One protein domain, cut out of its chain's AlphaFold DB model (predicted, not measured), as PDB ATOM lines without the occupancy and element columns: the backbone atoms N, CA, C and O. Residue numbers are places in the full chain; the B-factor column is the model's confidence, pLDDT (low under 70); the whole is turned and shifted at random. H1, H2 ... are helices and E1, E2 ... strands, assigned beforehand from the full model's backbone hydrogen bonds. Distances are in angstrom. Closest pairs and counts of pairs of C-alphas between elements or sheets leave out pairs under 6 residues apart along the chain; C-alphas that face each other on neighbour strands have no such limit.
ATOM      1  N   LEU A   9     -33.391   2.282   8.716       98.50
ATOM      2  CA  LEU A   9     -34.757   1.785   8.788       98.50
ATOM      3  C   LEU A   9     -34.978   1.148  10.159       98.50
ATOM      4  O   LEU A   9     -34.149   0.364  10.625       98.50
ATOM      5  N   VAL A  10     -36.095   1.481  10.804       98.62
ATOM      6  CA  VAL A  10     -36.472   0.916  12.106       98.62
ATOM      7  C   VAL A  10     -37.706   0.042  11.937       98.62
ATOM      8  O   VAL A  10     -38.791   0.566  11.731       98.62
ATOM      9  N   GLY A  11     -37.553  -1.279  12.005       98.44
ATOM     10  CA  GLY A  11     -38.665  -2.229  11.911       98.44
ATOM     11  C   GLY A  11     -39.284  -2.505  13.277       98.44
ATOM     12  O   GLY A  11     -38.543  -2.674  14.246       98.44
ATOM     13  N   LEU A  12     -40.616  -2.559  13.362       98.12
ATOM     14  CA  LEU A  12     -41.359  -2.750  14.611       98.12
ATOM     15  C   LEU A  12     -42.462  -3.807  14.475       98.12
ATOM     16  O   LEU A  12     -43.419  -3.625  13.726       98.12
ATOM     17  N   ASP A  13     -42.324  -4.886  15.250       96.06
ATOM     18  CA  ASP A  13     -43.380  -5.873  15.519       96.06
ATOM     19  C   ASP A  13     -44.063  -5.493  16.840       96.06
ATOM     20  O   ASP A  13     -43.482  -5.662  17.917       96.06
ATOM     21  N   CYS A  14     -45.252  -4.894  16.762       93.12
ATOM     22  CA  CYS A  14     -45.872  -4.203  17.890       93.12
ATOM     23  C   CYS A  14     -46.738  -5.124  18.756       93.12
ATOM     24  O   CYS A  14     -47.708  -5.735  18.314       93.12
ATOM     25  N   SER A  15     -46.445  -5.144  20.054       91.69
ATOM     26  CA  SER A  15     -47.224  -5.866  21.059       91.69
ATOM     27  C   SER A  15     -47.071  -5.208  22.427       91.69
ATOM     28  O   SER A  15     -45.973  -4.816  22.824       91.69
ATOM     29  N   ILE A  16     -48.174  -5.123  23.180       86.75
ATOM     30  CA  ILE A  16     -48.194  -4.484  24.508       86.75
ATOM     31  C   ILE A  16     -47.197  -5.141  25.467       86.75
ATOM     32  O   ILE A  16     -46.557  -4.456  26.257       86.75
ATOM     33  N   LYS A  17     -47.082  -6.474  25.426       90.50
ATOM     34  CA  LYS A  17     -46.239  -7.216  26.376       90.50
ATOM     35  C   LYS A  17     -44.782  -7.270  25.945       90.50
ATOM     36  O   LYS A  17     -43.896  -7.135  26.776       90.50
ATOM     37  N   GLN A  18     -44.550  -7.529  24.665       94.69
ATOM     38  CA  GLN A  18     -43.214  -7.711  24.121       94.69
ATOM     39  C   GLN A  18     -43.250  -7.396  22.634       94.69
ATOM     40  O   GLN A  18     -43.750  -8.189  21.842       94.69
ATOM     41  N   SER A  19     -42.743  -6.223  22.286       96.81
ATOM     42  CA  SER A  19     -42.514  -5.782  20.920       96.81
ATOM     43  C   SER A  19     -41.119  -6.191  20.459       96.81
ATOM     44  O   SER A  19     -40.168  -6.228  21.244       96.81
ATOM     45  N   GLY A  20     -40.994  -6.479  19.171       97.75
ATOM     46  CA  GLY A  20     -39.712  -6.606  18.496       97.75
ATOM     47  C   GLY A  20     -39.310  -5.282  17.871       97.75
ATOM     48  O   GLY A  20     -40.154  -4.572  17.326       97.75
ATOM     49  N   VAL A  21     -38.019  -4.967  17.904       98.44
ATOM     50  CA  VAL A  21     -37.457  -3.824  17.188       98.44
ATOM     51  C   VAL A  21     -36.179  -4.224  16.466       98.44
ATOM     52  O   VAL A  21     -35.359  -4.991  16.981       98.44
ATOM     53  N   ALA A  22     -36.004  -3.685  15.268       98.50
ATOM     54  CA  ALA A  22     -34.790  -3.827  14.488       98.50
ATOM     55  C   ALA A  22     -34.318  -2.464  13.986       98.50
ATOM     56  O   ALA A  22     -35.122  -1.680  13.494       98.50
ATOM     57  N   VAL A  23     -33.017  -2.203  14.074       98.50
ATOM     58  CA  VAL A  23     -32.348  -1.088  13.396       98.50
ATOM     59  C   VAL A  23     -31.536  -1.680  12.258       98.50
ATOM     60  O   VAL A  23     -30.662  -2.516  12.489       98.50
ATOM     61  N   TYR A  24     -31.839  -1.253  11.040       98.56
ATOM     62  CA  TYR A  24     -31.191  -1.716   9.825       98.56
ATOM     63  C   TYR A  24     -30.545  -0.546   9.086       98.56
ATOM     64  O   TYR A  24     -31.182   0.485   8.871       98.56
ATOM     65  N   GLU A  25     -29.284  -0.711   8.706       97.69
ATOM     66  CA  GLU A  25     -28.530   0.217   7.867       97.69
ATOM     67  C   GLU A  25     -28.367  -0.405   6.467       97.69
ATOM     68  O   GLU A  25     -27.555  -1.321   6.306       97.69
ATOM     69  N   PRO A  26     -29.135   0.050   5.457       96.81
ATOM     70  CA  PRO A  26     -29.162  -0.591   4.143       96.81
ATOM     71  C   PRO A  26     -27.812  -0.617   3.421       96.81
ATOM     72  O   PRO A  26     -27.490  -1.614   2.781       96.81
ATOM     73  N   ASP A  27     -27.009   0.440   3.561       94.69
ATOM     74  CA  ASP A  27     -25.738   0.585   2.838       94.69
ATOM     75  C   ASP A  27     -24.683  -0.436   3.284       94.69
ATOM     76  O   ASP A  27     -23.852  -0.880   2.493       94.69
ATOM     77  N   THR A  28     -24.715  -0.824   4.559       95.75
ATOM     78  CA  THR A  28     -23.745  -1.750   5.165       95.75
ATOM     79  C   THR A  28     -24.337  -3.133   5.423       95.75
ATOM     80  O   THR A  28     -23.624  -4.037   5.860       95.75
ATOM     81  N   ASN A  29     -25.641  -3.308   5.186       95.69
ATOM     82  CA  ASN A  29     -26.438  -4.448   5.639       95.69
ATOM     83  C   ASN A  29     -26.317  -4.723   7.153       95.69
ATOM     84  O   ASN A  29     -26.538  -5.850   7.609       95.69
ATOM     85  N   LYS A  30     -25.954  -3.717   7.962       96.94
ATOM     86  CA  LYS A  30     -25.829  -3.894   9.409       96.94
ATOM     87  C   LYS A  30     -27.216  -3.959  10.034       96.94
ATOM     88  O   LYS A  30     -28.050  -3.081   9.829       96.94
ATOM     89  N   LEU A  31     -27.443  -5.000  10.830       97.94
ATOM     90  CA  LEU A  31     -28.709  -5.256  11.502       97.94
ATOM     91  C   LEU A  31     -28.487  -5.417  13.004       97.94
ATOM     92  O   LEU A  31     -27.665  -6.224  13.439       97.94
ATOM     93  N   GLU A  32     -29.250  -4.674  13.795       97.88
ATOM     94  CA  GLU A  32     -29.247  -4.750  15.253       97.88
ATOM     95  C   GLU A  32     -30.667  -4.971  15.760       97.88
ATOM     96  O   GLU A  32     -31.608  -4.350  15.272       97.88
ATOM     97  N   LEU A  33     -30.821  -5.867  16.731       98.06
ATOM     98  CA  LEU A  33     -32.116  -6.375  17.169       98.06
ATOM     99  C   LEU A  33     -32.282  -6.180  18.667       98.06
ATOM    100  O   LEU A  33     -31.325  -6.350  19.421       98.06
ATOM    101  N   GLN A  34     -33.509  -5.904  19.088       97.56
ATOM    102  CA  GLN A  34     -33.909  -5.934  20.486       97.56
ATOM    103  C   GLN A  34     -35.376  -6.352  20.593       97.56
ATOM    104  O   GLN A  34     -36.140  -6.311  19.629       97.56
ATOM    105  N   SER A  35     -35.781  -6.783  21.779       97.50
ATOM    106  CA  SER A  35     -37.194  -6.927  22.115       97.50
ATOM    107  C   SER A  35     -37.446  -6.420  23.522       97.50
ATOM    108  O   SER A  35     -36.584  -6.593  24.381       97.50
ATOM    109  N   GLY A  36     -38.636  -5.902  23.767       96.88
ATOM    110  CA  GLY A  36     -39.053  -5.459  25.088       96.88
ATOM    111  C   GLY A  36     -40.446  -4.861  25.047       96.88
ATOM    112  O   GLY A  36     -41.119  -4.867  24.017       96.88
ATOM    113  N   THR A  37     -40.891  -4.333  26.170       96.75
ATOM    114  CA  THR A  37     -42.064  -3.463  26.246       96.75
ATOM    115  C   THR A  37     -41.862  -2.192  25.412       96.75
ATOM    116  O   THR A  37     -40.749  -1.862  24.997       96.75
ATOM    117  N   PHE A  38     -42.943  -1.445  25.177       96.12
ATOM    118  CA  PHE A  38     -42.888  -0.167  24.461       96.12
ATOM    119  C   PHE A  38     -41.803   0.775  25.015       96.12
ATOM    120  O   PHE A  38     -40.993   1.307  24.258       96.12
ATOM    121  N   THR A  39     -41.742   0.936  26.339       96.75
ATOM    122  CA  THR A  39     -40.791   1.838  27.002       96.75
ATOM    123  C   THR A  39     -39.345   1.374  26.840       96.75
ATOM    124  O   THR A  39     -38.471   2.194  26.570       96.75
ATOM    125  N   GLU A  40     -39.083   0.071  26.945       97.56
ATOM    126  CA  GLU A  40     -37.749  -0.510  26.746       97.56
ATOM    127  C   GLU A  40     -37.271  -0.355  25.300       97.56
ATOM    128  O   GLU A  40     -36.117   0.007  25.067       97.56
ATOM    129  N   VAL A  41     -38.162  -0.570  24.326       97.88
ATOM    130  CA  VAL A  41     -37.862  -0.370  22.902       97.88
ATOM    131  C   VAL A  41     -37.539   1.094  22.612       97.88
ATOM    132  O   VAL A  41     -36.521   1.386  21.984       97.88
ATOM    133  N   VAL A  42     -38.366   2.028  23.092       96.81
ATOM    134  CA  VAL A  42     -38.138   3.470  22.911       96.81
ATOM    135  C   VAL A  42     -36.833   3.910  23.573       96.81
ATOM    136  O   VAL A  42     -36.053   4.647  22.966       96.81
ATOM    137  N   LYS A  43     -36.559   3.443  24.795       97.94
ATOM    138  CA  LYS A  43     -35.299   3.716  25.495       97.94
ATOM    139  C   LYS A  43     -34.101   3.238  24.674       97.94
ATOM    140  O   LYS A  43     -33.196   4.025  24.416       97.94
ATOM    141  N   TRP A  44     -34.139   2.000  24.190       98.06
ATOM    142  CA  TRP A  44     -33.064   1.425  23.383       98.06
ATOM    143  C   TRP A  44     -32.824   2.198  22.075       98.06
ATOM    144  O   TRP A  44     -31.679   2.456  21.704       98.06
ATOM    145  N   LEU A  45     -33.887   2.630  21.387       97.81
ATOM    146  CA  LEU A  45     -33.764   3.456  20.179       97.81
ATOM    147  C   LEU A  45     -33.153   4.838  20.466       97.81
ATOM    148  O   LEU A  45     -32.355   5.330  19.664       97.81
ATOM    149  N   ASN A  46     -33.508   5.452  21.600       96.38
ATOM    150  CA  ASN A  46     -32.929   6.720  22.048       96.38
ATOM    151  C   ASN A  46     -31.442   6.580  22.387       96.38
ATOM    152  O   ASN A  46     -30.638   7.376  21.908       96.38
ATOM    153  N   GLU A  47     -31.065   5.550  23.149       97.25
ATOM    154  CA  GLU A  47     -29.667   5.265  23.516       97.25
ATOM    155  C   GLU A  47     -28.785   5.038  22.285       97.25
ATOM    156  O   GLU A  47     -27.619   5.424  22.264       97.25
ATOM    157  N   LYS A  48     -29.353   4.470  21.218       95.44
ATOM    158  CA  LYS A  48     -28.668   4.322  19.932       95.44
ATOM    159  C   LYS A  48     -28.488   5.623  19.153       95.44
ATOM    160  O   LYS A  48     -27.693   5.649  18.218       95.44
ATOM    161  N   GLY A  49     -29.248   6.672  19.462       95.12
ATOM    162  CA  GLY A  49     -29.176   7.955  18.758       95.12
ATOM    163  C   GLY A  49     -29.611   7.909  17.285       95.12
ATOM    164  O   GLY A  49     -29.304   8.828  16.529       95.12
ATOM    165  N   VAL A  50     -30.327   6.863  16.852       95.12
ATOM    166  CA  VAL A  50     -30.667   6.644  15.426       95.12
ATOM    167  C   VAL A  50     -31.938   7.361  14.976       95.12
ATOM    168  O   VAL A  50     -32.122   7.602  13.786       95.12
ATOM    169  N   LEU A  51     -32.810   7.730  15.919       94.62
ATOM    170  CA  LEU A  51     -34.177   8.195  15.662       94.62
ATOM    171  C   LEU A  51     -34.267   9.377  14.679       94.62
ATOM    172  O   LEU A  51     -35.120   9.377  13.798       94.62
ATOM    173  N   LYS A  52     -33.358  10.356  14.768       93.94
ATOM    174  CA  LYS A  52     -33.362  11.543  13.886       93.94
ATOM    175  C   LYS A  52     -32.991  11.235  12.430       93.94
ATOM    176  O   LYS A  52     -33.282  12.041  11.550       93.94
ATOM    177  N   GLN A  53     -32.347  10.094  12.194       96.00
ATOM    178  CA  GLN A  53     -31.896   9.624  10.882       96.00
ATOM    179  C   GLN A  53     -32.663   8.370  10.440       96.00
ATOM    180  O   GLN A  53     -32.235   7.682   9.513       96.00
ATOM    181  N   ALA A  54     -33.774   8.047  11.107       96.94
ATOM    182  CA  ALA A  54     -34.541   6.843  10.848       96.94
ATOM    183  C   ALA A  54     -35.839   7.129  10.084       96.94
ATOM    184  O   ALA A  54     -36.471   8.171  10.264       96.94
ATOM    185  N   ILE A  55     -36.258   6.150   9.285       97.94
ATOM    186  CA  ILE A  55     -37.653   5.967   8.883       97.94
ATOM    187  C   ILE A  55     -38.157   4.701   9.578       97.94
ATOM    188  O   ILE A  55     -37.551   3.636   9.446       97.94
ATOM    189  N   ALA A  56     -39.245   4.809  10.337       98.19
ATOM    190  CA  ALA A  56     -39.846   3.658  11.003       98.19
ATOM    191  C   ALA A  56     -40.766   2.877  10.052       98.19
ATOM    192  O   ALA A  56     -41.435   3.458   9.203       98.19
ATOM    193  N   VAL A  57     -40.820   1.559  10.206       98.25
ATOM    194  CA  VAL A  57     -41.715   0.634   9.508       98.25
ATOM    195  C   VAL A  57     -42.424  -0.191  10.573       98.25
ATOM    196  O   VAL A  57     -41.812  -1.016  11.248       98.25
ATOM    197  N   ILE A  58     -43.708   0.084  10.749       97.69
ATOM    198  CA  ILE A  58     -44.536  -0.392  11.853       97.69
ATOM    199  C   ILE A  58     -45.519  -1.416  11.297       97.69
ATOM    200  O   ILE A  58     -46.307  -1.092  10.406       97.69
ATOM    201  N   GLU A  59     -45.488  -2.649  11.802       94.88
ATOM    202  CA  GLU A  59     -46.584  -3.580  11.536       94.88
ATOM    203  C   GLU A  59     -47.849  -3.101  12.253       94.88
ATOM    204  O   GLU A  59     -47.848  -2.888  13.466       94.88
ATOM    205  N   ASP A  60     -48.939  -2.959  11.500       93.81
ATOM    206  CA  ASP A  60     -50.161  -2.364  12.007       93.81
ATOM    207  C   ASP A  60     -51.419  -3.199  11.704       93.81
ATOM    208  O   ASP A  60     -51.930  -3.205  10.575       93.81
ATOM    209  N   PRO A  61     -51.982  -3.891  12.712       89.56
ATOM    210  CA  PRO A  61     -53.193  -4.683  12.537       89.56
ATOM    211  C   PRO A  61     -54.455  -3.839  12.305       89.56
ATOM    212  O   PRO A  61     -55.470  -4.409  11.904       89.56
ATOM    213  N   ASN A  62     -54.430  -2.517  12.515       88.19
ATOM    214  CA  ASN A  62     -55.553  -1.624  12.193       88.19
ATOM    215  C   ASN A  62     -55.802  -1.515  10.684       88.19
ATOM    216  O   ASN A  62     -56.908  -1.178  10.274       88.19
ATOM    217  N   LEU A  63     -54.803  -1.832   9.855       86.50
ATOM    218  CA  LEU A  63     -54.944  -1.824   8.398       86.50
ATOM    219  C   LEU A  63     -55.725  -3.032   7.857       86.50
ATOM    220  O   LEU A  63     -56.155  -3.027   6.706       86.50
ATOM    221  N   ASN A  64     -55.936  -4.068   8.672       82.81
ATOM    222  CA  ASN A  64     -56.725  -5.240   8.302       82.81
ATOM    223  C   ASN A  64     -58.154  -5.133   8.836       82.81
ATOM    224  O   ASN A  64     -58.351  -4.782   9.993       82.81
ATOM    225  N   SER A  65     -59.154  -5.548   8.049       64.94
ATOM    226  CA  SER A  65     -60.539  -5.658   8.532       64.94
ATOM    227  C   SER A  65     -60.719  -6.917   9.406       64.94
ATOM    228  O   SER A  65     -60.658  -8.037   8.887       64.94
ATOM    229  N   PRO A  66     -60.956  -6.795  10.729       58.72
ATOM    230  CA  PRO A  66     -60.945  -7.940  11.646       58.72
ATOM    231  C   PRO A  66     -62.282  -8.706  11.711       58.72
ATOM    232  O   PRO A  66     -62.352  -9.783  12.306       58.72
ATOM    233  N   LEU A  67     -63.355  -8.184  11.104       57.09
ATOM    234  CA  LEU A  67     -64.730  -8.628  11.381       57.09
ATOM    235  C   LEU A  67     -65.157  -9.917  10.659       57.09
ATOM    236  O   LEU A  67     -66.069 -10.612  11.118       57.09
ATOM    237  N   PHE A  68     -64.503 -10.287   9.557       56.94
ATOM    238  CA  PHE A  68     -65.002 -11.360   8.687       56.94
ATOM    239  C   PHE A  68     -64.972 -12.758   9.327       56.94
ATOM    240  O   PHE A  68     -65.836 -13.589   9.042       56.94
ATOM    241  N   ILE A  69     -64.017 -13.030  10.222       69.38
ATOM    242  CA  ILE A  69     -63.841 -14.376  10.791       69.38
ATOM    243  C   ILE A  69     -64.813 -14.636  11.947       69.38
ATOM    244  O   ILE A  69     -65.385 -15.724  12.028       69.38
ATOM    245  N   ALA A  70     -65.047 -13.640  12.809       77.88
ATOM    246  CA  ALA A  70     -65.954 -13.783  13.949       77.88
ATOM    247  C   ALA A  70     -67.383 -14.082  13.488       77.88
ATOM    248  O   ALA A  70     -68.014 -15.016  13.985       77.88
ATOM    249  N   ARG A  71     -67.846 -13.368  12.452       80.56
ATOM    250  CA  ARG A  71     -69.155 -13.588  11.833       80.56
ATOM    251  C   ARG A  71     -69.343 -15.056  11.439       80.56
ATOM    252  O   ARG A  71     -70.306 -15.687  11.863       80.56
ATOM    253  N   ARG A  72     -68.405 -15.626  10.673       84.19
ATOM    254  CA  ARG A  72     -68.486 -17.019  10.198       84.19
ATOM    255  C   ARG A  72     -68.544 -18.027  11.349       84.19
ATOM    256  O   ARG A  72     -69.324 -18.975  11.266       84.19
ATOM    257  N   SER A  73     -67.750 -17.824  12.403       84.44
ATOM    258  CA  SER A  73     -67.736 -18.733  13.558       84.44
ATOM    259  C   SER A  73     -69.054 -18.690  14.334       84.44
ATOM    260  O   SER A  73     -69.627 -19.741  14.621       84.44
ATOM    261  N   ILE A  74     -69.594 -17.487  14.570       87.38
ATOM    262  CA  ILE A  74     -70.886 -17.291  15.247       87.38
ATOM    263  C   ILE A  74     -72.014 -17.982  14.471       87.38
ATOM    264  O   ILE A  74     -72.740 -18.797  15.035       87.38
ATOM    265  N   TYR A  75     -72.136 -17.736  13.162       89.00
ATOM    266  CA  TYR A  75     -73.171 -18.398  12.354       89.00
ATOM    267  C   TYR A  75     -73.030 -19.924  12.361       89.00
ATOM    268  O   TYR A  75     -74.031 -20.636  12.443       89.00
ATOM    269  N   SER A  76     -71.797 -20.434  12.293       90.12
ATOM    270  CA  SER A  76     -71.528 -21.874  12.318       90.12
ATOM    271  C   SER A  76     -71.995 -22.523  13.623       90.12
ATOM    272  O   SER A  76     -72.689 -23.543  13.594       90.12
ATOM    273  N   VAL A  77     -71.660 -21.932  14.776       91.44
ATOM    274  CA  VAL A  77     -72.027 -22.503  16.080       91.44
ATOM    275  C   VAL A  77     -73.527 -22.386  16.360       91.44
ATOM    276  O   VAL A  77     -74.130 -23.356  16.814       91.44
ATOM    277  N   LEU A  78     -74.165 -21.276  15.970       91.62
ATOM    278  CA  LEU A  78     -75.618 -21.110  16.088       91.62
ATOM    279  C   LEU A  78     -76.382 -22.130  15.236       91.62
ATOM    280  O   LEU A  78     -77.330 -22.748  15.716       91.62
ATOM    281  N   LYS A  79     -75.933 -22.380  13.999       94.00
ATOM    282  CA  LYS A  79     -76.540 -23.395  13.126       94.00
ATOM    283  C   LYS A  79     -76.397 -24.808  13.703       94.00
ATOM    284  O   LYS A  79     -77.338 -25.596  13.632       94.00
ATOM    285  N   ARG A  80     -75.241 -25.139  14.296       93.75
ATOM    286  CA  ARG A  80     -75.050 -26.424  14.995       93.75
ATOM    287  C   ARG A  80     -75.978 -26.555  16.201       93.75
ATOM    288  O   ARG A  80     -76.553 -27.626  16.383       93.75
ATOM    289  N   ARG A  81     -76.172 -25.475  16.965       93.06
ATOM    290  CA  ARG A  81     -77.078 -25.449  18.121       93.06
ATOM    291  C   ARG A  81     -78.530 -25.674  17.708       93.06
ATOM    292  O   ARG A  81     -79.187 -26.525  18.299       93.06
ATOM    293  N   GLN A  82     -78.999 -24.977  16.669       93.31
ATOM    294  CA  GLN A  82     -80.350 -25.149  16.114       93.31
ATOM    295  C   GLN A  82     -80.607 -26.581  15.632       93.31
ATOM    296  O   GLN A  82     -81.695 -27.108  15.815       93.31
ATOM    297  N   ALA A  83     -79.593 -27.233  15.059       94.62
ATOM    298  CA  ALA A  83     -79.680 -28.623  14.619       94.62
ATOM    299  C   ALA A  83     -79.523 -29.656  15.757       94.62
ATOM    300  O   ALA A  83     -79.409 -30.845  15.467       94.62
ATOM    301  N   GLY A  84     -79.427 -29.227  17.022       93.38
ATOM    302  CA  GLY A  84     -79.212 -30.115  18.171       93.38
ATOM    303  C   GLY A  84     -77.833 -30.790  18.208       93.38
ATOM    304  O   GLY A  84     -77.646 -31.757  18.934       93.38
ATOM    305  N   ARG A  85     -76.857 -30.303  17.427       94.00
ATOM    306  CA  ARG A  85     -75.523 -30.921  17.259       94.00
ATOM    307  C   ARG A  85     -74.452 -30.362  18.196       94.00
ATOM    308  O   ARG A  85     -73.287 -30.732  18.075       94.00
ATOM    309  N   CYS A  86     -74.808 -29.420  19.061       93.06
ATOM    310  CA  CYS A  86     -73.931 -28.928  20.116       93.06
ATOM    311  C   CYS A  86     -74.744 -28.461  21.327       93.06
ATOM    312  O   CYS A  86     -75.910 -28.060  21.205       93.06
ATOM    313  N   SER A  87     -74.107 -28.518  22.490       94.06
ATOM    314  CA  SER A  87     -74.642 -28.033  23.756       94.06
ATOM    315  C   SER A  87     -74.547 -26.509  23.849       94.06
ATOM    316  O   SER A  87     -73.885 -25.850  23.047       94.06
ATOM    317  N   GLU A  88     -75.203 -25.931  24.852       91.81
ATOM    318  CA  GLU A  88     -75.025 -24.519  25.204       91.81
ATOM    319  C   GLU A  88     -73.594 -24.215  25.676       91.81
ATOM    320  O   GLU A  88     -73.031 -23.178  25.323       91.81
ATOM    321  N   ALA A  89     -72.955 -25.160  26.374       92.19
ATOM    322  CA  ALA A  89     -71.564 -25.043  26.804       92.19
ATOM    323  C   ALA A  89     -70.588 -24.927  25.615       92.19
ATOM    324  O   ALA A  89     -69.628 -24.153  25.670       92.19
ATOM    325  N   ASP A  90     -70.861 -25.626  24.509       90.38
ATOM    326  CA  ASP A  90     -70.076 -25.508  23.273       90.38
ATOM    327  C   ASP A  90     -70.206 -24.112  22.648       90.38
ATOM    328  O   ASP A  90     -69.218 -23.548  22.173       90.38
ATOM    329  N   VAL A  91     -71.414 -23.529  22.674       90.81
ATOM    330  CA  VAL A  91     -71.646 -22.154  22.197       90.81
ATOM    331  C   VAL A  91     -70.849 -21.162  23.041       90.81
ATOM    332  O   VAL A  91     -70.115 -20.340  22.492       90.81
ATOM    333  N   MET A  92     -70.939 -21.272  24.369       92.44
ATOM    334  CA  MET A  92     -70.209 -20.402  25.294       92.44
ATOM    335  C   MET A  92     -68.693 -20.513  25.119       92.44
ATOM    336  O   MET A  92     -67.981 -19.509  25.169       92.44
ATOM    337  N   THR A  93     -68.186 -21.719  24.859       92.38
ATOM    338  CA  THR A  93     -66.760 -21.954  24.606       92.38
ATOM    339  C   THR A  93     -66.298 -21.240  23.336       92.38
ATOM    340  O   THR A  93     -65.296 -20.521  23.369       92.38
ATOM    341  N   GLU A  94     -67.052 -21.359  22.243       89.81
ATOM    342  CA  GLU A  94     -66.757 -20.660  20.987       89.81
ATOM    343  C   GLU A  94     -66.793 -19.134  21.172       89.81
ATOM    344  O   GLU A  94     -65.874 -18.428  20.753       89.81
ATOM    345  N   MET A  95     -67.808 -18.613  21.870       89.31
ATOM    346  CA  MET A  95     -67.903 -17.183  22.178       89.31
ATOM    347  C   MET A  95     -66.708 -16.690  23.001       89.31
ATOM    348  O   MET A  95     -66.120 -15.661  22.669       89.31
ATOM    349  N   ASN A  96     -66.287 -17.438  24.023       91.31
ATOM    350  CA  ASN A  96     -65.119 -17.093  24.833       91.31
ATOM    351  C   ASN A  96     -63.829 -17.034  24.003       91.31
ATOM    352  O   ASN A  96     -63.000 -16.144  24.210       91.31
ATOM    353  N   ILE A  97     -63.652 -17.950  23.047       89.94
ATOM    354  CA  ILE A  97     -62.510 -17.936  22.121       89.94
ATOM    355  C   ILE A  97     -62.542 -16.672  21.255       89.94
ATOM    356  O   ILE A  97     -61.522 -15.990  21.116       89.94
ATOM    357  N   LEU A  98     -63.709 -16.324  20.708       88.00
ATOM    358  CA  LEU A  98     -63.882 -15.128  19.884       88.00
ATOM    359  C   LEU A  98     -63.616 -13.839  20.665       88.00
ATOM    360  O   LEU A  98     -62.898 -12.971  20.170       88.00
ATOM    361  N   LEU A  99     -64.132 -13.726  21.891       89.50
ATOM    362  CA  LEU A  99     -63.916 -12.563  22.756       89.50
ATOM    363  C   LEU A  99     -62.444 -12.412  23.150       89.50
ATOM    364  O   LEU A  99     -61.892 -11.315  23.057       89.50
ATOM    365  N   LYS A 100     -61.768 -13.512  23.507       89.75
ATOM    366  CA  LYS A 100     -60.317 -13.499  23.756       89.75
ATOM    367  C   LYS A 100     -59.561 -13.024  22.521       89.75
ATOM    368  O   LYS A 100     -58.693 -12.159  22.625       89.75
ATOM    369  N   ARG A 101     -59.909 -13.534  21.338       85.56
ATOM    370  CA  ARG A 101     -59.295 -13.104  20.077       85.56
ATOM    371  C   ARG A 101     -59.523 -11.618  19.808       85.56
ATOM    372  O   ARG A 101     -58.565 -10.936  19.460       85.56
ATOM    373  N   ALA A 102     -60.741 -11.114  19.999       85.06
ATOM    374  CA  ALA A 102     -61.051  -9.693  19.857       85.06
ATOM    375  C   ALA A 102     -60.212  -8.839  20.822       85.06
ATOM    376  O   ALA A 102     -59.612  -7.852  20.406       85.06
ATOM    377  N   GLN A 103     -60.072  -9.274  22.078       89.12
ATOM    378  CA  GLN A 103     -59.208  -8.612  23.055       89.12
ATOM    379  C   GLN A 103     -57.737  -8.596  22.606       89.12
ATOM    380  O   GLN A 103     -57.063  -7.576  22.745       89.12
ATOM    381  N   HIS A 104     -57.218  -9.705  22.069       86.00
ATOM    382  CA  HIS A 104     -55.849  -9.764  21.547       86.00
ATOM    383  C   HIS A 104     -55.642  -8.831  20.347       86.00
ATOM    384  O   HIS A 104     -54.622  -8.149  20.299       86.00
ATOM    385  N   VAL A 105     -56.611  -8.761  19.427       84.38
ATOM    386  CA  VAL A 105     -56.579  -7.826  18.291       84.38
ATOM    387  C   VAL A 105     -56.559  -6.384  18.789       84.38
ATOM    388  O   VAL A 105     -55.662  -5.641  18.404       84.38
ATOM    389  N   GLY A 106     -57.458  -6.011  19.706       88.31
ATOM    390  CA  GLY A 106     -57.491  -4.658  20.268       88.31
ATOM    391  C   GLY A 106     -56.189  -4.273  20.979       88.31
ATOM    392  O   GLY A 106     -55.692  -3.164  20.814       88.31
ATOM    393  N   LYS A 107     -55.565  -5.210  21.709       90.69
ATOM    394  CA  LYS A 107     -54.248  -4.989  22.329       90.69
ATOM    395  C   LYS A 107     -53.151  -4.755  21.286       90.69
ATOM    396  O   LYS A 107     -52.336  -3.857  21.462       90.69
ATOM    397  N   ALA A 108     -53.114  -5.548  20.216       87.88
ATOM    398  CA  ALA A 108     -52.124  -5.381  19.152       87.88
ATOM    399  C   ALA A 108     -52.311  -4.046  18.407       87.88
ATOM    400  O   ALA A 108     -51.342  -3.334  18.163       87.88
ATOM    401  N   GLN A 109     -53.563  -3.670  18.133       91.00
ATOM    402  CA  GLN A 109     -53.928  -2.379  17.543       91.00
ATOM    403  C   GLN A 109     -53.478  -1.197  18.406       91.00
ATOM    404  O   GLN A 109     -52.852  -0.273  17.893       91.00
ATOM    405  N   ALA A 110     -53.724  -1.258  19.717       93.62
ATOM    406  CA  ALA A 110     -53.276  -0.229  20.651       93.62
ATOM    407  C   ALA A 110     -51.743  -0.142  20.736       93.62
ATOM    408  O   ALA A 110     -51.196   0.953  20.823       93.62
ATOM    409  N   ALA A 111     -51.034  -1.276  20.683       94.50
ATOM    410  CA  ALA A 111     -49.572  -1.278  20.687       94.50
ATOM    411  C   ALA A 111     -48.991  -0.570  19.456       94.50
ATOM    412  O   ALA A 111     -48.080   0.240  19.604       94.50
ATOM    413  N   ALA A 112     -49.522  -0.855  18.262       94.94
ATOM    414  CA  ALA A 112     -49.110  -0.172  17.037       94.94
ATOM    415  C   ALA A 112     -49.376   1.340  17.127       94.94
ATOM    416  O   ALA A 112     -48.496   2.143  16.814       94.94
ATOM    417  N   GLU A 113     -50.542   1.729  17.650       96.00
ATOM    418  CA  GLU A 113     -50.921   3.134  17.808       96.00
ATOM    419  C   GLU A 113     -49.997   3.895  18.776       96.00
ATOM    420  O   GLU A 113     -49.619   5.029  18.498       96.00
ATOM    421  N   LEU A 114     -49.543   3.267  19.869       96.44
ATOM    422  CA  LEU A 114     -48.561   3.876  20.779       96.44
ATOM    423  C   LEU A 114     -47.250   4.228  20.065       96.44
ATOM    424  O   LEU A 114     -46.693   5.307  20.277       96.44
ATOM    425  N   PHE A 115     -46.756   3.340  19.199       97.31
ATOM    426  CA  PHE A 115     -45.574   3.637  18.395       97.31
ATOM    427  C   PHE A 115     -45.858   4.738  17.374       97.31
ATOM    428  O   PHE A 115     -45.069   5.674  17.280       97.31
ATOM    429  N   VAL A 116     -46.986   4.682  16.662       96.62
ATOM    430  CA  VAL A 116     -47.395   5.737  15.718       96.62
ATOM    431  C   VAL A 116     -47.411   7.108  16.397       96.62
ATOM    432  O   VAL A 116     -46.787   8.043  15.894       96.62
ATOM    433  N   GLN A 117     -48.037   7.223  17.570       97.19
ATOM    434  CA  GLN A 117     -48.074   8.462  18.347       97.19
ATOM    435  C   GLN A 117     -46.676   8.926  18.761       97.19
ATOM    436  O   GLN A 117     -46.363  10.108  18.625       97.19
ATOM    437  N   PHE A 118     -45.814   8.008  19.205       97.25
ATOM    438  CA  PHE A 118     -44.431   8.328  19.554       97.25
ATOM    439  C   PHE A 118     -43.635   8.869  18.358       97.25
ATOM    440  O   PHE A 118     -43.063   9.955  18.447       97.25
ATOM    441  N   PHE A 119     -43.610   8.150  17.230       96.44
ATOM    442  CA  PHE A 119     -42.857   8.573  16.045       96.44
ATOM    443  C   PHE A 119     -43.414   9.877  15.470       96.44
ATOM    444  O   PHE A 119     -42.643  10.790  15.175       96.44
ATOM    445  N   SER A 120     -44.742   9.998  15.385       95.69
ATOM    446  CA  SER A 120     -45.407  11.219  14.928       95.69
ATOM    447  C   SER A 120     -45.088  12.411  15.834       95.69
ATOM    448  O   SER A 120     -44.688  13.463  15.338       95.69
ATOM    449  N   GLY A 121     -45.208  12.248  17.155       95.25
ATOM    450  CA  GLY A 121     -44.919  13.299  18.135       95.25
ATOM    451  C   GLY A 121     -43.447  13.718  18.155       95.25
ATOM    452  O   GLY A 121     -43.140  14.885  18.375       95.25
ATOM    453  N   ALA A 122     -42.533  12.793  17.853       94.75
ATOM    454  CA  ALA A 122     -41.105  13.069  17.717       94.75
ATOM    455  C   ALA A 122     -40.706  13.642  16.338       94.75
ATOM    456  O   ALA A 122     -39.524  13.903  16.102       94.75
ATOM    457  N   GLY A 123     -41.655  13.818  15.408       95.06
ATOM    458  CA  GLY A 123     -41.380  14.297  14.050       95.06
ATOM    459  C   GLY A 123     -40.575  13.312  13.193       95.06
ATOM    460  O   GLY A 123     -39.884  13.719  12.254       95.06
ATOM    461  N   ILE A 124     -40.630  12.021  13.523       95.56
ATOM    462  CA  ILE A 124     -39.923  10.952  12.819       95.56
ATOM    463  C   ILE A 124     -40.889  10.321  11.808       95.56
ATOM    464  O   ILE A 124     -41.995   9.922  12.178       95.56
ATOM    465  N   PRO A 125     -40.511  10.208  10.523       96.62
ATOM    466  CA  PRO A 125     -41.379   9.594   9.527       96.62
ATOM    467  C   PRO A 125     -41.575   8.099   9.796       96.62
ATOM    468  O   PRO A 125     -40.634   7.389  10.160       96.62
ATOM    469  N   TYR A 126     -42.791   7.614   9.555       97.12
ATOM    470  CA  TYR A 126     -43.148   6.214   9.749       97.12
ATOM    471  C   TYR A 126     -44.062   5.683   8.636       97.12
ATOM    472  O   TYR A 126     -44.914   6.394   8.096       97.12
ATOM    473  N   LEU A 127     -43.882   4.403   8.328       96.88
ATOM    474  CA  LEU A 127     -44.704   3.587   7.448       96.88
ATOM    475  C   LEU A 127     -45.517   2.601   8.271       96.88
ATOM    476  O   LEU A 127     -44.998   2.029   9.227       96.88
ATOM    477  N   ARG A 128     -46.759   2.364   7.866       96.25
ATOM    478  CA  ARG A 128     -47.629   1.326   8.416       96.25
ATOM    479  C   ARG A 128     -47.743   0.208   7.384       96.25
ATOM    480  O   ARG A 128     -48.072   0.468   6.230       96.25
ATOM    481  N   ILE A 129     -47.468  -1.023   7.795       94.94
ATOM    482  CA  ILE A 129     -47.564  -2.222   6.956       94.94
ATOM    483  C   ILE A 129     -48.635  -3.131   7.542       94.94
ATOM    484  O   ILE A 129     -48.602  -3.433   8.734       94.94
ATOM    485  N   ALA A 130     -49.586  -3.587   6.724       92.12
ATOM    486  CA  ALA A 130     -50.600  -4.507   7.210       92.12
ATOM    487  C   ALA A 130     -49.980  -5.900   7.426       92.12
ATOM    488  O   ALA A 130     -49.218  -6.370   6.579       92.12
ATOM    489  N   PRO A 131     -50.365  -6.648   8.479       91.06
ATOM    490  CA  PRO A 131     -49.936  -8.038   8.640       91.06
ATOM    491  C   PRO A 131     -50.285  -8.945   7.447       91.06
ATOM    492  O   PRO A 131     -49.690 -10.005   7.281       91.06
ATOM    493  N   SER A 132     -51.275  -8.561   6.632       89.69
ATOM    494  CA  SER A 132     -51.710  -9.306   5.442       89.69
ATOM    495  C   SER A 132     -50.802  -9.095   4.226       89.69
ATOM    496  O   SER A 132     -50.778  -9.958   3.352       89.69
ATOM    497  N   ASP A 133     -50.013  -8.017   4.203       91.94
ATOM    498  CA  ASP A 133     -49.013  -7.741   3.160       91.94
ATOM    499  C   ASP A 133     -47.735  -8.576   3.352       91.94
ATOM    500  O   ASP A 133     -46.815  -8.556   2.529       91.94
ATOM    501  N   ARG A 134     -47.664  -9.311   4.465       92.94
ATOM    502  CA  ARG A 134     -46.537 -10.149   4.858       92.94
ATOM    503  C   ARG A 134     -46.850 -11.618   4.639       92.94
ATOM    504  O   ARG A 134     -47.989 -12.069   4.744       92.94
ATOM    505  N   MET A 135     -45.807 -12.408   4.403       92.38
ATOM    506  CA  MET A 135     -45.944 -13.847   4.193       92.38
ATOM    507  C   MET A 135     -45.447 -14.645   5.393       92.38
ATOM    508  O   MET A 135     -44.426 -14.334   5.995       92.38
ATOM    509  N   ARG A 136     -46.158 -15.710   5.748       92.38
ATOM    510  CA  ARG A 136     -45.773 -16.604   6.844       92.38
ATOM    511  C   ARG A 136     -44.804 -17.676   6.362       92.38
ATOM    512  O   ARG A 136     -45.112 -18.378   5.406       92.38
ATOM    513  N   ALA A 137     -43.674 -17.842   7.046       91.25
ATOM    514  CA  ALA A 137     -42.698 -18.886   6.728       91.25
ATOM    515  C   ALA A 137     -43.142 -20.288   7.185       91.25
ATOM    516  O   ALA A 137     -42.684 -21.291   6.642       91.25
ATOM    517  N   ASP A 138     -44.045 -20.362   8.165       89.25
ATOM    518  CA  ASP A 138     -44.552 -21.608   8.749       89.25
ATOM    519  C   ASP A 138     -45.774 -22.180   8.015       89.25
ATOM    520  O   ASP A 138     -46.288 -23.235   8.390       89.25
ATOM    521  N   LYS A 139     -46.274 -21.493   6.979       85.25
ATOM    522  CA  LYS A 139     -47.464 -21.912   6.237       85.25
ATOM    523  C   LYS A 139     -47.233 -21.872   4.733       85.25
ATOM    524  O   LYS A 139     -46.599 -20.947   4.230       85.25
ATOM    525  N   PRO A 140     -47.786 -22.840   3.986       81.62
ATOM    526  CA  PRO A 140     -47.769 -22.758   2.542       81.62
ATOM    527  C   PRO A 140     -48.667 -21.618   2.051       81.62
ATOM    528  O   PRO A 140     -49.660 -21.282   2.706       81.62
ATOM    529  N   PRO A 141     -48.376 -21.056   0.867       74.88
ATOM    530  CA  PRO A 141     -49.174 -19.974   0.292       74.88
ATOM    531  C   PRO A 141     -50.610 -20.414  -0.024       74.88
ATOM    532  O   PRO A 141     -51.514 -19.586  -0.095       74.88
ATOM    533  N   ARG A 142     -50.833 -21.721  -0.226       77.06
ATOM    534  CA  ARG A 142     -52.147 -22.335  -0.454       77.06
ATOM    535  C   ARG A 142     -52.227 -23.692   0.241       77.06
ATOM    536  O   ARG A 142     -51.217 -24.384   0.373       77.06
ATOM    537  N   ALA A 143     -53.431 -24.080   0.657       73.25
ATOM    538  CA  ALA A 143     -53.682 -25.398   1.235       73.25
ATOM    539  C   ALA A 143     -53.240 -26.511   0.264       73.25
ATOM    540  O   ALA A 143     -53.484 -26.419  -0.939       73.25
ATOM    541  N   GLY A 144     -52.559 -27.536   0.784       71.50
ATOM    542  CA  GLY A 144     -52.045 -28.655  -0.014       71.50
ATOM    543  C   GLY A 144     -50.763 -28.366  -0.808       71.50
ATOM    544  O   GLY A 144     -50.361 -29.190  -1.624       71.50
ATOM    545  N   LYS A 145     -50.113 -27.212  -0.606       79.19
ATOM    546  CA  LYS A 145     -48.788 -26.912  -1.175       79.19
ATOM    547  C   LYS A 145     -47.696 -27.011  -0.113       79.19
ATOM    548  O   LYS A 145     -47.978 -26.944   1.081       79.19
ATOM    549  N   HIS A 146     -46.447 -27.150  -0.556       76.94
ATOM    550  CA  HIS A 146     -45.291 -27.054   0.330       76.94
ATOM    551  C   HIS A 146     -44.994 -25.586   0.684       76.94
ATOM    552  O   HIS A 146     -45.265 -24.695  -0.133       76.94
ATOM    553  N   PRO A 147     -44.457 -25.312   1.888       77.25
ATOM    554  CA  PRO A 147     -43.928 -23.997   2.234       77.25
ATOM    555  C   PRO A 147     -42.875 -23.538   1.221       77.25
ATOM    556  O   PRO A 147     -42.033 -24.327   0.793       77.25
ATOM    557  N   MET A 148     -42.931 -22.265   0.824       82.50
ATOM    558  CA  MET A 148     -41.937 -21.702  -0.092       82.50
ATOM    559  C   MET A 148     -40.613 -21.442   0.640       82.50
ATOM    560  O   MET A 148     -40.627 -21.180   1.848       82.50
ATOM    561  N   PRO A 149     -39.467 -21.466  -0.065       87.00
ATOM    562  CA  PRO A 149     -38.198 -21.035   0.506       87.00
ATOM    563  C   PRO A 149     -38.311 -19.611   1.059       87.00
ATOM    564  O   PRO A 149     -38.855 -18.725   0.402       87.00
ATOM    565  N   VAL A 150     -37.766 -19.370   2.255       87.69
ATOM    566  CA  VAL A 150     -37.964 -18.092   2.969       87.69
ATOM    567  C   VAL A 150     -37.404 -16.893   2.193       87.69
ATOM    568  O   VAL A 150     -37.941 -15.798   2.301       87.69
ATOM    569  N   GLY A 151     -36.388 -17.097   1.346       87.94
ATOM    570  CA  GLY A 151     -35.826 -16.043   0.488       87.94
ATOM    571  C   GLY A 151     -36.761 -15.555  -0.623       87.94
ATOM    572  O   GLY A 151     -36.513 -14.505  -1.199       87.94
ATOM    573  N   MET A 152     -37.838 -16.290  -0.911       89.75
ATOM    574  CA  MET A 152     -38.866 -15.903  -1.884       89.75
ATOM    575  C   MET A 152     -40.086 -15.244  -1.224       89.75
ATOM    576  O   MET A 152     -41.029 -14.861  -1.913       89.75
ATOM    577  N   LEU A 153     -40.106 -15.141   0.107       90.81
ATOM    578  CA  LEU A 153     -41.228 -14.579   0.849       90.81
ATOM    579  C   LEU A 153     -41.113 -13.058   0.953       90.81
ATOM    580  O   LEU A 153     -40.051 -12.511   1.246       90.81
ATOM    581  N   VAL A 154     -42.242 -12.371   0.790       90.56
ATOM    582  CA  VAL A 154     -42.337 -10.929   1.037       90.56
ATOM    583  C   VAL A 154     -42.458 -10.685   2.542       90.56
ATOM    584  O   VAL A 154     -43.408 -11.155   3.170       90.56
ATOM    585  N   MET A 155     -41.489  -9.956   3.112       93.81
ATOM    586  CA  MET A 155     -41.432  -9.560   4.532       93.81
ATOM    587  C   MET A 155     -41.798 -10.707   5.495       93.81
ATOM    588  O   MET A 155     -42.795 -10.608   6.221       93.81
ATOM    589  N   PRO A 156     -41.044 -11.821   5.486       94.44
ATOM    590  CA  PRO A 156     -41.479 -13.056   6.119       94.44
ATOM    591  C   PRO A 156     -41.743 -12.905   7.626       94.44
ATOM    592  O   PRO A 156     -41.027 -12.197   8.329       94.44
ATOM    593  N   THR A 157     -42.766 -13.594   8.125       94.44
ATOM    594  CA  THR A 157     -43.127 -13.703   9.553       94.44
ATOM    595  C   THR A 157     -42.977 -15.137  10.037       94.44
ATOM    596  O   THR A 157     -42.966 -16.072   9.227       94.44
ATOM    597  N   LYS A 158     -42.892 -15.328  11.360       92.00
ATOM    598  CA  LYS A 158     -42.724 -16.654  11.985       92.00
ATOM    599  C   LYS A 158     -41.482 -17.377  11.472       92.00
ATOM    600  O   LYS A 158     -41.459 -18.599  11.333       92.00
ATOM    601  N   THR A 159     -40.436 -16.606  11.181       94.00
ATOM    602  CA  THR A 159     -39.150 -17.167  10.772       94.00
ATOM    603  C   THR A 159     -38.479 -17.856  11.957       94.00
ATOM    604  O   THR A 159     -38.425 -17.337  13.080       94.00
ATOM    605  N   THR A 160     -37.938 -19.046  11.716       94.94
ATOM    606  CA  THR A 160     -37.075 -19.724  12.691       94.94
ATOM    607  C   THR A 160     -35.727 -19.010  12.792       94.94
ATOM    608  O   THR A 160     -35.302 -18.318  11.865       94.94
ATOM    609  N   ALA A 161     -35.008 -19.210  13.901       95.69
ATOM    610  CA  ALA A 161     -33.664 -18.654  14.064       95.69
ATOM    611  C   ALA A 161     -32.705 -19.108  12.947       95.69
ATOM    612  O   ALA A 161     -31.899 -18.312  12.473       95.69
ATOM    613  N   TYR A 162     -32.833 -20.362  12.493       94.94
ATOM    614  CA  TYR A 162     -32.047 -20.897  11.382       94.94
ATOM    615  C   TYR A 162     -32.356 -20.174  10.069       94.94
ATOM    616  O   TYR A 162     -31.451 -19.617   9.458       94.94
ATOM    617  N   GLN A 163     -33.632 -20.105   9.673       94.88
ATOM    618  CA  GLN A 163     -34.049 -19.412   8.447       94.88
ATOM    619  C   GLN A 163     -33.603 -17.947   8.447       94.88
ATOM    620  O   GLN A 163     -33.072 -17.456   7.456       94.88
ATOM    621  N   PHE A 164     -33.777 -17.262   9.575       96.88
ATOM    622  CA  PHE A 164     -33.368 -15.875   9.733       96.88
ATOM    623  C   PHE A 164     -31.856 -15.688   9.615       96.88
ATOM    624  O   PHE A 164     -31.408 -14.786   8.912       96.88
ATOM    625  N   LYS A 165     -31.062 -16.563  10.244       96.31
ATOM    626  CA  LYS A 165     -29.602 -16.554  10.114       96.31
ATOM    627  C   LYS A 165     -29.168 -16.805   8.671       96.31
ATOM    628  O   LYS A 165     -28.269 -16.124   8.196       96.31
ATOM    629  N   THR A 166     -29.819 -17.730   7.970       93.88
ATOM    630  CA  THR A 166     -29.538 -18.013   6.556       93.88
ATOM    631  C   THR A 166     -29.846 -16.813   5.660       93.88
ATOM    632  O   THR A 166     -29.079 -16.531   4.748       93.88
ATOM    633  N   LEU A 167     -30.931 -16.080   5.929       94.12
ATOM    634  CA  LEU A 167     -31.318 -14.910   5.132       94.12
ATOM    635  C   LEU A 167     -30.478 -13.664   5.395       94.12
ATOM    636  O   LEU A 167     -30.233 -12.887   4.477       94.12
ATOM    637  N   THR A 168     -30.108 -13.442   6.653       95.88
ATOM    638  CA  THR A 168     -29.525 -12.166   7.093       95.88
ATOM    639  C   THR A 168     -28.038 -12.251   7.407       95.88
ATOM    640  O   THR A 168     -27.380 -11.232   7.585       95.88
ATOM    641  N   GLY A 169     -27.499 -13.462   7.565       95.44
ATOM    642  CA  GLY A 169     -26.162 -13.677   8.115       95.44
ATOM    643  C   GLY A 169     -26.033 -13.318   9.602       95.44
ATOM    644  O   GLY A 169     -24.919 -13.315  10.128       95.44
ATOM    645  N   TYR A 170     -27.138 -13.017  10.297       96.75
ATOM    646  CA  TYR A 170     -27.110 -12.524  11.672       96.75
ATOM    647  C   TYR A 170     -26.491 -13.538  12.645       96.75
ATOM    648  O   TYR A 170     -26.907 -14.696  12.730       96.75
ATOM    649  N   LYS A 171     -25.486 -13.088  13.405       94.06
ATOM    650  CA  LYS A 171     -24.703 -13.934  14.326       94.06
ATOM    651  C   LYS A 171     -25.133 -13.821  15.793       94.06
ATOM    652  O   LYS A 171     -24.688 -14.622  16.610       94.06
ATOM    653  N   GLY A 172     -25.966 -12.836  16.131       92.50
ATOM    654  CA  GLY A 172     -26.426 -12.597  17.498       92.50
ATOM    655  C   GLY A 172     -27.573 -13.514  17.933       92.50
ATOM    656  O   GLY A 172     -28.122 -14.293  17.149       92.50
ATOM    657  N   ARG A 173     -27.976 -13.385  19.201       93.56
ATOM    658  CA  ARG A 173     -29.212 -14.002  19.705       93.56
ATOM    659  C   ARG A 173     -30.424 -13.252  19.159       93.56
ATOM    660  O   ARG A 173     -30.406 -12.033  19.052       93.56
ATOM    661  N   SER A 174     -31.487 -13.983  18.840       95.12
ATOM    662  CA  SER A 174     -32.759 -13.401  18.410       95.12
ATOM    663  C   SER A 174     -33.933 -14.195  18.974       95.12
ATOM    664  O   SER A 174     -33.848 -15.411  19.159       95.12
ATOM    665  N   ASN A 175     -35.052 -13.515  19.204       95.50
ATOM    666  CA  ASN A 175     -36.350 -14.142  19.442       95.50
ATOM    667  C   ASN A 175     -37.296 -13.852  18.273       95.50
ATOM    668  O   ASN A 175     -36.953 -13.110  17.357       95.50
ATOM    669  N   GLU A 176     -38.464 -14.488  18.288       95.31
ATOM    670  CA  GLU A 176     -39.446 -14.383  17.209       95.31
ATOM    671  C   GLU A 176     -39.855 -12.937  16.918       95.31
ATOM    672  O   GLU A 176     -39.771 -12.524  15.768       95.31
ATOM    673  N   HIS A 177     -40.173 -12.152  17.950       95.94
ATOM    674  CA  HIS A 177     -40.575 -10.752  17.803       95.94
ATOM    675  C   HIS A 177     -39.497  -9.907  17.126       95.94
ATOM    676  O   HIS A 177     -39.754  -9.192  16.161       95.94
ATOM    677  N   ALA A 178     -38.252 -10.022  17.591       97.25
ATOM    678  CA  ALA A 178     -37.139  -9.272  17.022       97.25
ATOM    679  C   ALA A 178     -36.845  -9.677  15.564       97.25
ATOM    680  O   ALA A 178     -36.476  -8.834  14.747       97.25
ATOM    681  N   ARG A 179     -37.039 -10.958  15.215       97.81
ATOM    682  CA  ARG A 179     -36.920 -11.430  13.827       97.81
ATOM    683  C   ARG A 179     -38.057 -10.917  12.952       97.81
ATOM    684  O   ARG A 179     -37.792 -10.442  11.852       97.81
ATOM    685  N   ASP A 180     -39.294 -10.978  13.436       96.44
ATOM    686  CA  ASP A 180     -40.459 -10.473  12.709       96.44
ATOM    687  C   ASP A 180     -40.324  -8.955  12.477       96.44
ATOM    688  O   ASP A 180     -40.596  -8.495  11.369       96.44
ATOM    689  N   ALA A 181     -39.788  -8.197  13.439       98.00
ATOM    690  CA  ALA A 181     -39.459  -6.779  13.275       98.00
ATOM    691  C   ALA A 181     -38.363  -6.539  12.221       98.00
ATOM    692  O   ALA A 181     -38.492  -5.672  11.360       98.00
ATOM    693  N   ALA A 182     -37.295  -7.335  12.235       98.25
ATOM    694  CA  ALA A 182     -36.219  -7.231  11.251       98.25
ATOM    695  C   ALA A 182     -36.677  -7.523   9.823       98.25
ATOM    696  O   ALA A 182     -36.246  -6.857   8.884       98.25
ATOM    697  N   MET A 183     -37.571  -8.494   9.646       98.00
ATOM    698  CA  MET A 183     -38.083  -8.873   8.330       98.00
ATOM    699  C   MET A 183     -39.006  -7.823   7.698       98.00
ATOM    700  O   MET A 183     -39.297  -7.931   6.509       98.00
ATOM    701  N   LEU A 184     -39.416  -6.785   8.437       97.38
ATOM    702  CA  LEU A 184     -40.068  -5.605   7.854       97.38
ATOM    703  C   LEU A 184     -39.097  -4.742   7.038       97.38
ATOM    704  O   LEU A 184     -39.502  -4.118   6.060       97.38
ATOM    705  N   VAL A 185     -37.823  -4.691   7.440       97.94
ATOM    706  CA  VAL A 185     -36.841  -3.724   6.916       97.94
ATOM    707  C   VAL A 185     -35.665  -4.365   6.187       97.94
ATOM    708  O   VAL A 185     -35.018  -3.700   5.382       97.94
ATOM    709  N   TRP A 186     -35.385  -5.648   6.427       97.75
ATOM    710  CA  TRP A 186     -34.258  -6.342   5.809       97.75
ATOM    711  C   TRP A 186     -34.328  -6.316   4.278       97.75
ATOM    712  O   TRP A 186     -35.365  -6.618   3.680       97.75
ATOM    713  N   GLY A 187     -33.211  -5.953   3.643       95.69
ATOM    714  CA  GLY A 187     -33.109  -5.844   2.187       95.69
ATOM    715  C   GLY A 187     -33.890  -4.675   1.572       95.69
ATOM    716  O   GLY A 187     -33.997  -4.603   0.349       95.69
ATOM    717  N   LYS A 188     -34.458  -3.762   2.375       96.75
ATOM    718  CA  LYS A 188     -35.109  -2.535   1.888       96.75
ATOM    719  C   LYS A 188     -34.125  -1.366   1.852       96.75
ATOM    720  O   LYS A 188     -33.281  -1.247   2.731       96.75
ATOM    721  N   SER A 189     -34.256  -0.477   0.869       97.06
ATOM    722  CA  SER A 189     -33.469   0.760   0.815       97.06
ATOM    723  C   SER A 189     -34.201   1.938   1.468       97.06
ATOM    724  O   SER A 189     -35.411   1.889   1.716       97.06
ATOM    725  N   ILE A 190     -33.473   3.028   1.715       96.69
ATOM    726  CA  ILE A 190     -34.063   4.289   2.178       96.69
ATOM    727  C   ILE A 190     -35.025   4.858   1.124       96.69
ATOM    728  O   ILE A 190     -36.087   5.373   1.472       96.69
ATOM    729  N   GLU A 191     -34.704   4.733  -0.164       95.62
ATOM    730  CA  GLU A 191     -35.559   5.162  -1.275       95.62
ATOM    731  C   GLU A 191     -36.872   4.388  -1.302       95.62
ATOM    732  O   GLU A 191     -37.926   5.007  -1.429       95.62
ATOM    733  N   TRP A 192     -36.836   3.066  -1.094       96.12
ATOM    734  CA  TRP A 192     -38.055   2.265  -0.966       96.12
ATOM    735  C   TRP A 192     -38.963   2.826   0.133       96.12
ATOM    736  O   TRP A 192     -40.164   3.006  -0.088       96.12
ATOM    737  N   ALA A 193     -38.400   3.155   1.298       96.31
ATOM    738  CA  ALA A 193     -39.180   3.692   2.404       96.31
ATOM    739  C   ALA A 193     -39.751   5.084   2.076       96.31
ATOM    740  O   ALA A 193     -40.931   5.342   2.307       96.31
ATOM    741  N   LYS A 194     -38.954   5.965   1.460       95.31
ATOM    742  CA  LYS A 194     -39.407   7.289   0.999       95.31
ATOM    743  C   LYS A 194     -40.550   7.194  -0.014       95.31
ATOM    744  O   LYS A 194     -41.544   7.898   0.139       95.31
ATOM    745  N   SER A 195     -40.449   6.313  -1.008       95.00
ATOM    746  CA  SER A 195     -41.513   6.107  -1.997       95.00
ATOM    747  C   SER A 195     -42.808   5.627  -1.343       95.00
ATOM    748  O   SER A 195     -43.877   6.156  -1.632       95.00
ATOM    749  N   ASN A 196     -42.725   4.683  -0.401       95.00
ATOM    750  CA  ASN A 196     -43.907   4.213   0.323       95.00
ATOM    751  C   ASN A 196     -44.509   5.292   1.236       95.00
ATOM    752  O   ASN A 196     -45.722   5.308   1.428       95.00
ATOM    753  N   LEU A 197     -43.699   6.222   1.763       94.12
ATOM    754  CA  LEU A 197     -44.199   7.316   2.606       94.12
ATOM    755  C   LEU A 197     -45.084   8.258   1.795       94.12
ATOM    756  O   LEU A 197     -46.099   8.730   2.301       94.12
ATOM    757  N   ILE A 198     -44.705   8.518   0.542       92.62
ATOM    758  CA  ILE A 198     -45.492   9.328  -0.391       92.62
ATOM    759  C   ILE A 198     -46.835   8.637  -0.655       92.62
ATOM    760  O   ILE A 198     -47.879   9.225  -0.387       92.62
ATOM    761  N   ILE A 199     -46.807   7.356  -1.037       90.62
ATOM    762  CA  ILE A 199     -48.018   6.565  -1.317       90.62
ATOM    763  C   ILE A 199     -48.952   6.513  -0.098       90.62
ATOM    764  O   ILE A 199     -50.169   6.640  -0.229       90.62
ATOM    765  N   GLN A 200     -48.407   6.314   1.105       91.50
ATOM    766  CA  GLN A 200     -49.208   6.271   2.330       91.50
ATOM    767  C   GLN A 200     -49.894   7.612   2.610       91.50
ATOM    768  O   GLN A 200     -51.054   7.618   3.012       91.50
ATOM    769  N   ARG A 201     -49.195   8.735   2.404       88.12
ATOM    770  CA  ARG A 201     -49.765  10.078   2.594       88.12
ATOM    771  C   ARG A 201     -50.883  10.358   1.598       88.12
ATOM    772  O   ARG A 201     -51.919  10.869   1.998       88.12
ATOM    773  N   GLU A 202     -50.701   9.979   0.338       87.00
ATOM    774  CA  GLU A 202     -51.730  10.130  -0.698       87.00
ATOM    775  C   GLU A 202     -53.003   9.353  -0.348       87.00
ATOM    776  O   GLU A 202     -54.098   9.898  -0.433       87.00
ATOM    777  N   LYS A 203     -52.872   8.115   0.147       80.62
ATOM    778  CA  LYS A 203     -54.014   7.298   0.592       80.62
ATOM    779  C   LYS A 203     -54.760   7.854   1.808       80.62
ATOM    780  O   LYS A 203     -55.873   7.417   2.056       80.62
ATOM    781  N   GLN A 204     -54.144   8.735   2.595       70.00
ATOM    782  CA  GLN A 204     -54.776   9.368   3.760       70.00
ATOM    783  C   GLN A 204     -55.495  10.680   3.413       70.00
ATOM    784  O   GLN A 204     -56.225  11.201   4.251       70.00
ATOM    785  N   LEU A 205     -55.268  11.226   2.214       53.12
ATOM    786  CA  LEU A 205     -55.905  12.454   1.720       53.12
ATOM    787  C   LEU A 205     -57.189  12.187   0.913       53.12
ATOM    788  O   LEU A 205     -57.859  13.142   0.524       53.12
ATOM    789  N   ILE A 206     -57.505  10.916   0.654       42.22
ATOM    790  CA  ILE A 206     -58.706  10.429  -0.043       42.22
ATOM    791  C   ILE A 206     -59.628   9.785   0.990       42.22
ATOM    792  O   ILE A 206     -60.848  10.041   0.923       42.22
TER     793      ILE A 206
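This is residues 9 to 206 of the 206 residues of an uncharacterized protein of Chloroflexi bacterium (UniProt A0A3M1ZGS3). A twisted five-stranded sheet with helices over both faces makes a body from which a helical hairpin, H2 with the first part of H3, reaches out as a long arm. The last part of H3 and H1 cover one face, H5 packs on the other with H4 beyond it, and H6 crosses over E4 and E5. The printed part has 198 residues, with named elements in the order E1 E2 E3 H1 E4 H2 H3 E5 H4 H5 H6; the mixed sheet runs E3 E2 E1 E4 E5, and the class is mixed, helices and strands. It is only just compact, close to loose, with a radius of gyration of the C-alphas of 19.3 A, and elongated, spanning 63 by 39 by 34 A.

E1 (residues 9 to 13), E2 (19 to 25) and E3 (30 to 36) form a meander, each strand the antiparallel neighbour of the one before, in two hairpins; N 11 and O 22 are 2.9 A apart, as are N 21 and O 34. H1 (38 to 47) is on the sheet at a height of 8.6 A, over E2. E4 (54 to 59) is parallel to E1, with N 10 and O 55 2.9 A apart; E3, H1 and E4 form a split strand-helix-strand unit, its parallel strands not neighbours, with a right-handed crossover. H2 (67 to 82) and H3 (88 to 121) form a helical hairpin and touch at a shallow tilt of 8 degrees, closest at the C-alphas of Val 77 and Val 91, 6.1 A. H3 is on the same face as H1, at a height of 7.4 A. E5 (126 to 129) is parallel to E4, with N 127 and O 56 2.8 A apart; E4, H2, H3 and E5 form a strand-helix-strand unit, its two parallel strands neighbours, with a right-handed crossover. H4 (161 to 168) and H5 (176 to 185) only just touch, with 3 pairs of C-alphas within 8 A, the closest those of Phe 164 and Arg 179, 7.0 A. H5 is on the opposite face from H1; its closest C-alphas to E2 are those of Ala 178 and Gly 20, 4.0 A. H6 (190 to 204) is on the sheet and runs across E5 at 77 degrees on the local plane. Every O i to N i+4 pair is within hydrogen-bond range in H1, H3, H4 and H6, against 10 of 12 in H2 and 4 of 6 in H5.

E1 begins at C-alpha 9 (-34.757, 1.785, 8.788). H3 is 48.9 A long, H2 23.2 A and H6 21.4 A; H6 ends at C-alpha 204 (-54.776, 9.368, 3.760).

The C-alphas of Thr 28 and Gly 84, the two farthest apart, are 63.6 A apart. The printed part has no cut. The link E5 to H4, residues 130 to 160, is long. Residues 65 to 69 and 205 to 206 have pLDDT under 70.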